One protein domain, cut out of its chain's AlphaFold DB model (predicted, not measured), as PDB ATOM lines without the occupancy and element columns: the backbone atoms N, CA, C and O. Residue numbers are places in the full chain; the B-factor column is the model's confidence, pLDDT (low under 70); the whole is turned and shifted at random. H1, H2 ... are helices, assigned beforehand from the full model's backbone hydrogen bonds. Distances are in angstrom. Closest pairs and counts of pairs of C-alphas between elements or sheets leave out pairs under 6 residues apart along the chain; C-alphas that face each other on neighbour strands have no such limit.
ATOM      1  N   CYS A 329     203.478 -40.783 -32.762       97.06
ATOM      2  CA  CYS A 329     204.210 -40.641 -31.496       97.06
ATOM      3  C   CYS A 329     203.819 -41.669 -30.420       97.06
ATOM      4  O   CYS A 329     204.699 -42.232 -29.771       97.06
ATOM      5  N   SER A 330     202.524 -41.969 -30.265       96.94
ATOM      6  CA  SER A 330     202.032 -42.962 -29.294       96.94
ATOM      7  C   SER A 330     202.477 -44.391 -29.641       96.94
ATOM      8  O   SER A 330     202.890 -45.162 -28.770       96.94
ATOM      9  N   PHE A 331     202.483 -44.730 -30.932       95.25
ATOM     10  CA  PHE A 331     202.962 -46.017 -31.437       95.25
ATOM     11  C   PHE A 331     204.480 -46.162 -31.253       95.25
ATOM     12  O   PHE A 331     204.939 -47.147 -30.677       95.25
ATOM     13  N   TRP A 332     205.263 -45.153 -31.645       94.88
ATOM     14  CA  TRP A 332     206.718 -45.151 -31.465       94.88
ATOM     15  C   TRP A 332     207.134 -45.152 -29.986       94.88
ATOM     16  O   TRP A 332     208.067 -45.861 -29.608       94.88
ATOM     17  N   ALA A 333     206.411 -44.438 -29.118       95.81
ATOM     18  CA  ALA A 333     206.625 -44.500 -27.672       95.81
ATOM     19  C   ALA A 333     206.349 -45.904 -27.112       95.81
ATOM     20  O   ALA A 333     207.163 -46.425 -26.350       95.81
ATOM     21  N   THR A 334     205.267 -46.553 -27.555       95.06
ATOM     22  CA  THR A 334     204.944 -47.950 -27.199       95.06
ATOM     23  C   THR A 334     206.016 -48.931 -27.691       95.06
ATOM     24  O   THR A 334     206.307 -49.916 -27.019       95.06
ATOM     25  N   MET A 335     206.668 -48.633 -28.820       91.06
ATOM     26  CA  MET A 335     207.803 -49.401 -29.345       91.06
ATOM     27  C   MET A 335     209.127 -49.186 -28.591       91.06
ATOM     28  O   MET A 335     210.084 -49.917 -28.855       91.06
ATOM     29  N   GLY A 336     209.203 -48.227 -27.660       89.06
ATOM     30  CA  GLY A 336     210.417 -47.892 -26.904       89.06
ATOM     31  C   GLY A 336     211.308 -46.823 -27.553       89.06
ATOM     32  O   GLY A 336     212.430 -46.597 -27.096       89.06
ATOM     33  N   GLU A 337     210.837 -46.125 -28.592       89.69
ATOM     34  CA  GLU A 337     211.641 -45.098 -29.275       89.69
ATOM     35  C   GLU A 337     211.934 -43.878 -28.393       89.69
ATOM     36  O   GLU A 337     212.917 -43.178 -28.627       89.69
ATOM     37  N   CYS A 338     211.172 -43.663 -27.316       92.00
ATOM     38  CA  CYS A 338     211.515 -42.673 -26.292       92.00
ATOM     39  C   CYS A 338     212.909 -42.902 -25.679       92.00
ATOM     40  O   CYS A 338     213.515 -41.938 -25.219       92.00
ATOM     41  N   ASP A 339     213.433 -44.133 -25.692       83.31
ATOM     42  CA  ASP A 339     214.745 -44.477 -25.130       83.31
ATOM     43  C   ASP A 339     215.784 -44.864 -26.196       83.31
ATOM     44  O   ASP A 339     216.975 -44.617 -25.990       83.31
ATOM     45  N   ARG A 340     215.356 -45.392 -27.357       77.19
ATOM     46  CA  ARG A 340     216.242 -45.635 -28.520       77.19
ATOM     47  C   ARG A 340     216.562 -44.367 -29.315       77.19
ATOM     48  O   ARG A 340     217.680 -44.213 -29.795       77.19
ATOM     49  N   ASN A 341     215.600 -43.454 -29.439       80.50
ATOM     50  CA  ASN A 341     215.713 -42.194 -30.170       80.50
ATOM     51  C   ASN A 341     215.213 -41.004 -29.318       80.50
ATOM     52  O   ASN A 341     214.314 -40.265 -29.729       80.50
ATOM     53  N   PRO A 342     215.777 -40.771 -28.114       84.31
ATOM     54  CA  PRO A 342     215.297 -39.719 -27.223       84.31
ATOM     55  C   PRO A 342     215.487 -38.314 -27.810       84.31
ATOM     56  O   PRO A 342     214.741 -37.412 -27.444       84.31
ATOM     57  N   PHE A 343     216.458 -38.120 -28.710       82.81
ATOM     58  CA  PHE A 343     216.755 -36.822 -29.322       82.81
ATOM     59  C   PHE A 343     215.637 -36.324 -30.223       82.81
ATOM     60  O   PHE A 343     215.285 -35.150 -30.145       82.81
ATOM     61  N   TRP A 344     215.041 -37.209 -31.024       86.69
ATOM     62  CA  TRP A 344     213.864 -36.852 -31.802       86.69
ATOM     63  C   TRP A 344     212.586 -37.000 -30.968       86.69
ATOM     64  O   TRP A 344     211.766 -36.084 -30.919       86.69
ATOM     65  N   MET A 345     212.432 -38.115 -30.250       92.88
ATOM     66  CA  MET A 345     211.180 -38.452 -29.570       92.88
ATOM     67  C   MET A 345     210.868 -37.563 -28.362       92.88
ATOM     68  O   MET A 345     209.717 -37.173 -28.199       92.88
ATOM     69  N   LYS A 346     211.834 -37.193 -27.509       91.38
ATOM     70  CA  LYS A 346     211.510 -36.406 -26.300       91.38
ATOM     71  C   LYS A 346     211.048 -34.966 -26.589       91.38
ATOM     72  O   LYS A 346     210.114 -34.553 -25.902       91.38
ATOM     73  N   PRO A 347     211.599 -34.217 -27.569       90.75
ATOM     74  CA  PRO A 347     211.074 -32.897 -27.932       90.75
ATOM     75  C   PRO A 347     209.898 -32.921 -28.928       90.75
ATOM     76  O   PRO A 347     209.079 -32.005 -28.871       90.75
ATOM     77  N   ASN A 348     209.766 -33.929 -29.806       92.25
ATOM     78  CA  ASN A 348     208.666 -33.978 -30.791       92.25
ATOM     79  C   ASN A 348     207.445 -34.788 -30.317       92.25
ATOM     80  O   ASN A 348     206.317 -34.448 -30.657       92.25
ATOM     81  N   CYS A 349     207.638 -35.821 -29.496       96.50
ATOM     82  CA  CYS A 349     206.583 -36.673 -28.935       96.50
ATOM     83  C   CYS A 349     206.448 -36.458 -27.418       96.50
ATOM     84  O   CYS A 349     206.490 -37.404 -26.626       96.50
ATOM     85  N   GLN A 350     206.344 -35.191 -26.995       95.31
ATOM     86  CA  GLN A 350     206.420 -34.798 -25.582       95.31
ATOM     87  C   GLN A 350     205.338 -35.439 -24.711       95.31
ATOM     88  O   GLN A 350     205.595 -35.762 -23.550       95.31
ATOM     89  N   LYS A 351     204.134 -35.641 -25.249       95.62
ATOM     90  CA  LYS A 351     203.023 -36.236 -24.503       95.62
ATOM     91  C   LYS A 351     203.189 -37.753 -24.406       95.62
ATOM     92  O   LYS A 351     203.104 -38.302 -23.306       95.62
ATOM     93  N   SER A 352     203.493 -38.418 -25.519       96.75
ATOM     94  CA  SER A 352     203.681 -39.872 -25.572       96.75
ATOM     95  C   SER A 352     204.925 -40.339 -24.801       96.75
ATOM     96  O   SER A 352     204.855 -41.335 -24.084       96.75
ATOM     97  N   CYS A 353     206.029 -39.585 -24.847       96.19
ATOM     98  CA  CYS A 353     207.245 -39.860 -24.066       96.19
ATOM     99  C   CYS A 353     207.260 -39.237 -22.660       96.19
ATOM    100  O   CYS A 353     208.267 -39.353 -21.959       96.19
ATOM    101  N   ARG A 354     206.161 -38.597 -22.225       94.88
ATOM    102  CA  ARG A 354     206.022 -37.943 -20.904       94.88
ATOM    103  C   ARG A 354     207.126 -36.911 -20.614       94.88
ATOM    104  O   ARG A 354     207.521 -36.702 -19.470       94.88
ATOM    105  N   SER A 355     207.610 -36.259 -21.663       92.81
ATOM    106  CA  SER A 355     208.747 -35.339 -21.693       92.81
ATOM    107  C   SER A 355     208.308 -33.895 -21.980       92.81
ATOM    108  O   SER A 355     208.983 -33.153 -22.688       92.81
ATOM    109  N   CYS A 356     207.168 -33.482 -21.418       94.25
ATOM    110  CA  CYS A 356     206.629 -32.126 -21.530       94.25
ATOM    111  C   CYS A 356     207.684 -31.046 -21.234       94.25
ATOM    112  O   CYS A 356     208.253 -30.995 -20.144       94.25
ATOM    113  N   GLY A 357     207.923 -30.160 -22.201       88.19
ATOM    114  CA  GLY A 357     208.867 -29.050 -22.092       88.19
ATOM    115  C   GLY A 357     210.343 -29.404 -22.319       88.19
ATOM    116  O   GLY A 357     211.149 -28.472 -22.383       88.19
ATOM    117  N   VAL A 358     210.704 -30.684 -22.481       87.25
ATOM    118  CA  VAL A 358     212.080 -31.145 -22.757       87.25
ATOM    119  C   VAL A 358     212.528 -30.698 -24.151       87.25
ATOM    120  O   VAL A 358     211.799 -30.846 -25.130       87.25
ATOM    121  N   THR A 359     213.741 -30.155 -24.250       85.81
ATOM    122  CA  THR A 359     214.391 -29.777 -25.517       85.81
ATOM    123  C   THR A 359     215.522 -30.739 -25.887       85.81
ATOM    124  O   THR A 359     215.989 -31.514 -25.056       85.81
ATOM    125  N   VAL A 360     216.033 -30.637 -27.118       81.00
ATOM    126  CA  VAL A 360     217.261 -31.329 -27.567       81.00
ATOM    127  C   VAL A 360     218.442 -31.074 -26.611       81.00
ATOM    128  O   VAL A 360     219.208 -31.991 -26.316       81.00
ATOM    129  N   ALA A 361     218.560 -29.859 -26.062       77.00
ATOM    130  CA  ALA A 361     219.596 -29.512 -25.088       77.00
ATOM    131  C   ALA A 361     219.412 -30.237 -23.742       77.00
ATOM    132  O   ALA A 361     220.394 -30.673 -23.145       77.00
ATOM    133  N   ASP A 362     218.168 -30.426 -23.292       80.81
ATOM    134  CA  ASP A 362     217.860 -31.193 -22.078       80.81
ATOM    135  C   ASP A 362     218.125 -32.698 -22.273       80.81
ATOM    136  O   ASP A 362     218.595 -33.357 -21.349       80.81
ATOM    137  N   VAL A 363     217.903 -33.242 -23.480       76.75
ATOM    138  CA  VAL A 363     218.261 -34.638 -23.819       76.75
ATOM    139  C   VAL A 363     219.781 -34.849 -23.828       76.75
ATOM    140  O   VAL A 363     220.256 -35.900 -23.399       76.75
ATOM    141  N   ASN A 364     220.551 -33.847 -24.259       70.69
ATOM    142  CA  ASN A 364     222.019 -33.862 -24.214       70.69
ATOM    143  C   ASN A 364     222.604 -33.710 -22.794       70.69
ATOM    144  O   ASN A 364     223.807 -33.909 -22.601       70.69
ATOM    145  N   LYS A 365     221.796 -33.328 -21.797       67.31
ATOM    146  CA  LYS A 365     222.277 -32.910 -20.475       67.31
ATOM    147  C   LYS A 365     222.569 -34.096 -19.550       67.31
ATOM    148  O   LYS A 365     221.816 -34.379 -18.619       67.31
ATOM    149  N   LEU A 366     223.703 -34.761 -19.764       63.56
ATOM    150  CA  LEU A 366     224.210 -35.745 -18.808       63.56
ATOM    151  C   LEU A 366     224.770 -35.077 -17.549       63.56
ATOM    152  O   LEU A 366     225.540 -34.122 -17.597       63.56
ATOM    153  N   GLU A 367     224.434 -35.653 -16.400       56.47
ATOM    154  CA  GLU A 367     224.890 -35.223 -15.077       56.47
ATOM    155  C   GLU A 367     226.284 -35.771 -14.701       56.47
ATOM    156  O   GLU A 367     226.520 -36.122 -13.543       56.47
ATOM    157  N   SER A 368     227.197 -35.915 -15.666       65.38
ATOM    158  CA  SER A 368     228.552 -36.427 -15.422       65.38
ATOM    159  C   SER A 368     229.586 -35.509 -16.079       65.38
ATOM    160  O   SER A 368     229.649 -35.473 -17.310       65.38
ATOM    161  N   PRO A 369     230.389 -34.752 -15.305       67.75
ATOM    162  CA  PRO A 369     231.362 -33.811 -15.854       67.75
ATOM    163  C   PRO A 369     232.294 -34.472 -16.877       67.75
ATOM    164  O   PRO A 369     232.905 -35.503 -16.609       67.75
ATOM    165  N   GLY A 370     232.373 -33.890 -18.075       70.06
ATOM    166  CA  GLY A 370     233.188 -34.403 -19.180       70.06
ATOM    167  C   GLY A 370     232.551 -35.515 -20.025       70.06
ATOM    168  O   GLY A 370     232.984 -35.688 -21.161       70.06
ATOM    169  N   CYS A 371     231.504 -36.214 -19.561       81.88
ATOM    170  CA  CYS A 371     230.799 -37.187 -20.402       81.88
ATOM    171  C   CYS A 371     229.594 -36.556 -21.109       81.88
ATOM    172  O   CYS A 371     228.630 -36.132 -20.472       81.88
ATOM    173  N   ARG A 372     229.638 -36.527 -22.441       81.94
ATOM    174  CA  ARG A 372     228.580 -35.992 -23.307       81.94
ATOM    175  C   ARG A 372     228.567 -36.725 -24.647       81.94
ATOM    176  O   ARG A 372     229.461 -37.520 -24.935       81.94
ATOM    177  N   ASN A 373     227.571 -36.425 -25.470       83.56
ATOM    178  CA  ASN A 373     227.655 -36.650 -26.906       83.56
ATOM    179  C   ASN A 373     228.233 -35.382 -27.554       83.56
ATOM    180  O   ASN A 373     227.791 -34.277 -27.251       83.56
ATOM    181  N   ASN A 374     229.229 -35.542 -28.424       83.62
ATOM    182  CA  ASN A 374     229.801 -34.468 -29.243       83.62
ATOM    183  C   ASN A 374     229.064 -34.315 -30.590       83.62
ATOM    184  O   ASN A 374     229.361 -33.391 -31.337       83.62
ATOM    185  N   HIS A 375     228.121 -35.211 -30.903       84.88
ATOM    186  CA  HIS A 375     227.311 -35.182 -32.119       84.88
ATOM    187  C   HIS A 375     225.845 -35.519 -31.807       84.88
ATOM    188  O   HIS A 375     225.562 -36.382 -30.974       84.88
ATOM    189  N   GLU A 376     224.897 -34.873 -32.483       78.88
ATOM    190  CA  GLU A 376     223.460 -35.073 -32.244       78.88
ATOM    191  C   GLU A 376     222.982 -36.492 -32.602       78.88
ATOM    192  O   GLU A 376     222.213 -37.105 -31.861       78.88
ATOM    193  N   LEU A 377     223.529 -37.078 -33.675       81.38
ATOM    194  CA  LEU A 377     223.190 -38.436 -34.119       81.38
ATOM    195  C   LEU A 377     223.774 -39.553 -33.235       81.38
ATOM    196  O   LEU A 377     223.541 -40.727 -33.511       81.38
ATOM    197  N   CYS A 378     224.483 -39.244 -32.146       86.56
ATOM    198  CA  CYS A 378     225.113 -40.253 -31.289       86.56
ATOM    199  C   CYS A 378     224.147 -41.318 -30.727       86.56
ATOM    200  O   CYS A 378     224.581 -42.430 -30.427       86.56
ATOM    201  N   GLN A 379     222.854 -41.026 -30.529       80.00
ATOM    202  CA  GLN A 379     221.854 -42.055 -30.164       80.00
ATOM    203  C   GLN A 379     221.351 -42.854 -31.372       80.00
ATOM    204  O   GLN A 379     221.130 -44.052 -31.248       80.00
ATOM    205  N   PHE A 380     221.218 -42.233 -32.545       81.75
ATOM    206  CA  PHE A 380     220.887 -42.956 -33.776       81.75
ATOM    207  C   PHE A 380     221.996 -43.960 -34.131       81.75
ATOM    208  O   PHE A 380     221.732 -45.132 -34.380       81.75
ATOM    209  N   TRP A 381     223.257 -43.541 -34.034       89.12
ATOM    210  CA  TRP A 381     224.404 -44.431 -34.198       89.12
ATOM    211  C   TRP A 381     224.445 -45.538 -33.128       89.12
ATOM    212  O   TRP A 381     224.741 -46.685 -33.455       89.12
ATOM    213  N   LYS A 382     224.048 -45.261 -31.875       87.25
ATOM    214  CA  LYS A 382     223.831 -46.312 -30.861       87.25
ATOM    215  C   LYS A 382     222.740 -47.302 -31.282       87.25
ATOM    216  O   LYS A 382     222.953 -48.506 -31.163       87.25
ATOM    217  N   SER A 383     221.585 -46.837 -31.764       81.62
ATOM    218  CA  SER A 383     220.451 -47.720 -32.075       81.62
ATOM    219  C   SER A 383     220.724 -48.649 -33.265       81.62
ATOM    220  O   SER A 383     220.254 -49.786 -33.253       81.62
ATOM    221  N   ILE A 384     221.568 -48.235 -34.222       89.12
ATOM    222  CA  ILE A 384     222.077 -49.096 -35.308       89.12
ATOM    223  C   ILE A 384     223.360 -49.880 -34.945       89.12
ATOM    224  O   ILE A 384     223.952 -50.515 -35.821       89.12
ATOM    225  N   LYS A 385     223.771 -49.884 -33.667       90.81
ATOM    226  CA  LYS A 385     224.927 -50.614 -33.100       90.81
ATOM    227  C   LYS A 385     226.329 -50.142 -33.512       90.81
ATOM    228  O   LYS A 385     227.270 -50.935 -33.562       90.81
ATOM    229  N   GLU A 386     226.520 -48.849 -33.771       94.69
ATOM    230  CA  GLU A 386     227.871 -48.291 -33.963       94.69
ATOM    231  C   GLU A 386     228.702 -48.281 -32.676       94.69
ATOM    232  O   GLU A 386     229.928 -48.296 -32.753       94.69
ATOM    233  N   CYS A 387     228.080 -48.318 -31.491       94.06
ATOM    234  CA  CYS A 387     228.827 -48.508 -30.244       94.06
ATOM    235  C   CYS A 387     229.595 -49.840 -30.245       94.06
ATOM    236  O   CYS A 387     230.701 -49.897 -29.720       94.06
ATOM    237  N   GLU A 388     229.044 -50.889 -30.859       95.19
ATOM    238  CA  GLU A 388     229.681 -52.199 -30.994       95.19
ATOM    239  C   GLU A 388     230.593 -52.295 -32.231       95.19
ATOM    240  O   GLU A 388     231.694 -52.833 -32.130       95.19
ATOM    241  N   LYS A 389     230.173 -51.760 -33.389       96.25
ATOM    242  CA  LYS A 389     230.958 -51.811 -34.646       96.25
ATOM    243  C   LYS A 389     232.156 -50.856 -34.656       96.25
ATOM    244  O   LYS A 389     233.231 -51.211 -35.126       96.25
ATOM    245  N   ASN A 390     231.952 -49.634 -34.166       94.50
ATOM    246  CA  ASN A 390     232.876 -48.501 -34.250       94.50
ATOM    247  C   ASN A 390     233.188 -47.952 -32.844       94.50
ATOM    248  O   ASN A 390     233.248 -46.741 -32.607       94.50
ATOM    249  N   PHE A 391     233.387 -48.867 -31.887       93.88
ATOM    250  CA  PHE A 391     233.626 -48.550 -30.477       93.88
ATOM    251  C   PHE A 391     234.741 -47.513 -30.276       93.88
ATOM    252  O   PHE A 391     234.611 -46.626 -29.438       93.88
ATOM    253  N   ALA A 392     235.826 -47.578 -31.055       93.56
ATOM    254  CA  ALA A 392     236.971 -46.676 -30.910       93.56
ATOM    255  C   ALA A 392     236.610 -45.197 -31.153       93.56
ATOM    256  O   ALA A 392     237.034 -44.333 -30.390       93.56
ATOM    257  N   TRP A 393     235.793 -44.897 -32.168       93.94
ATOM    258  CA  TRP A 393     235.334 -43.529 -32.422       93.94
ATOM    259  C   TRP A 393     234.175 -43.145 -31.495       93.94
ATOM    260  O   TRP A 393     234.176 -42.070 -30.885       93.94
ATOM    261  N   MET A 394     233.205 -44.053 -31.350       93.19
ATOM    262  CA  MET A 394     231.962 -43.830 -30.613       93.19
ATOM    263  C   MET A 394     232.170 -43.690 -29.098       93.19
ATOM    264  O   MET A 394     231.491 -42.883 -28.470       93.19
ATOM    265  N   SER A 395     233.131 -44.394 -28.496       90.38
ATOM    266  CA  SER A 395     233.432 -44.279 -27.056       90.38
ATOM    267  C   SER A 395     234.012 -42.919 -26.649       90.38
ATOM    268  O   SER A 395     233.925 -42.562 -25.473       90.38
ATOM    269  N   VAL A 396     234.554 -42.154 -27.607       88.69
ATOM    270  CA  VAL A 396     235.115 -40.805 -27.409       88.69
ATOM    271  C   VAL A 396     234.113 -39.719 -27.810       88.69
ATOM    272  O   VAL A 396     233.894 -38.766 -27.064       88.69
ATOM    273  N   HIS A 397     233.477 -39.852 -28.978       89.81
ATOM    274  CA  HIS A 397     232.586 -38.820 -29.525       89.81
ATOM    275  C   HIS A 397     231.130 -38.969 -29.076       89.81
ATOM    276  O   HIS A 397     230.392 -37.989 -29.043       89.81
ATOM    277  N   CYS A 398     230.728 -40.175 -28.684       91.25
ATOM    278  CA  CYS A 398     229.375 -40.533 -28.275       91.25
ATOM    279  C   CYS A 398     229.379 -41.251 -26.916       91.25
ATOM    280  O   CYS A 398     228.586 -42.166 -26.684       91.25
ATOM    281  N   ALA A 399     230.286 -40.847 -26.018       88.88
ATOM    282  CA  ALA A 399     230.551 -41.531 -24.752       88.88
ATOM    283  C   ALA A 399     229.294 -41.683 -23.877       88.88
ATOM    284  O   ALA A 399     229.058 -42.728 -23.264       88.88
TER     285      ALA A 399
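Overview. This is residues 329 to 399 of the 409 residues of an uncharacterized protein of Trichuris muris (UniProt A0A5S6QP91). Two small lobes of short helices stand side by side, one with H1, H2 and H3 and with H4 packed on H3, the other with H5, H6 and H7; they meet where H2 touches H5, and the long loop of residues 364 to 377 joins them. The printed part has 71 residues with seven named helices, H1 to H7 in order, and no named strand; its class is all helix. It is compact, with a radius of gyration of the C-alphas of 12.7 A and spans of 36 by 25 by 14 A.

Along the chain. Find C-alpha 329 at (204.210, -40.641, -31.496); from there H1 runs to residue 334, 8.5 A. Next come H2, residues 337 to 340, and H3, residues 342 to 348, 9.5 A. Further on are H4, residues 360 to 363, H5, residues 378 to 383, 8.8 A, and H6, residues 386 to 389. H7, residues 391 to 397, 9.8 A, ends at C-alpha 397, (232.586, -38.820, -29.525).

Arrangement. Look first at H1, close but not clearly touching H3, with closest C-alphas Cys 329 and Met 345 at 7.6 A. H2 and H3 only just touch, only at the corner, with 3 pairs of C-alphas within 8 A; the closest are Cys 338 and Met 345, 5.4 A. H3 touches H4, closest C-alphas Phe 343 and Val 360, 5.8 A. H2 touches H5, closest C-alphas Arg 340 and Ser 383, 5.9 A. H6 and H7 only just touch, only at the corner, with 3 such pairs; the closest are Cys 387 and Met 394, 5.6 A. H1 and H7 are apart. In H1 and H5 every O i to N i+4 pair is within hydrogen-bond range, in H3 and H7 2 of 3; H2, H4 and H6 are too short for such a pair.

Size, cuts and confidence. The C-alphas farthest apart, Lys 351 and Ala 392, are 36.1 A apart. The printed part has no cut; the links H3 to H4 and H4 to H5 are long. Look for low confidence at residues 365 to 369, with pLDDT under 70.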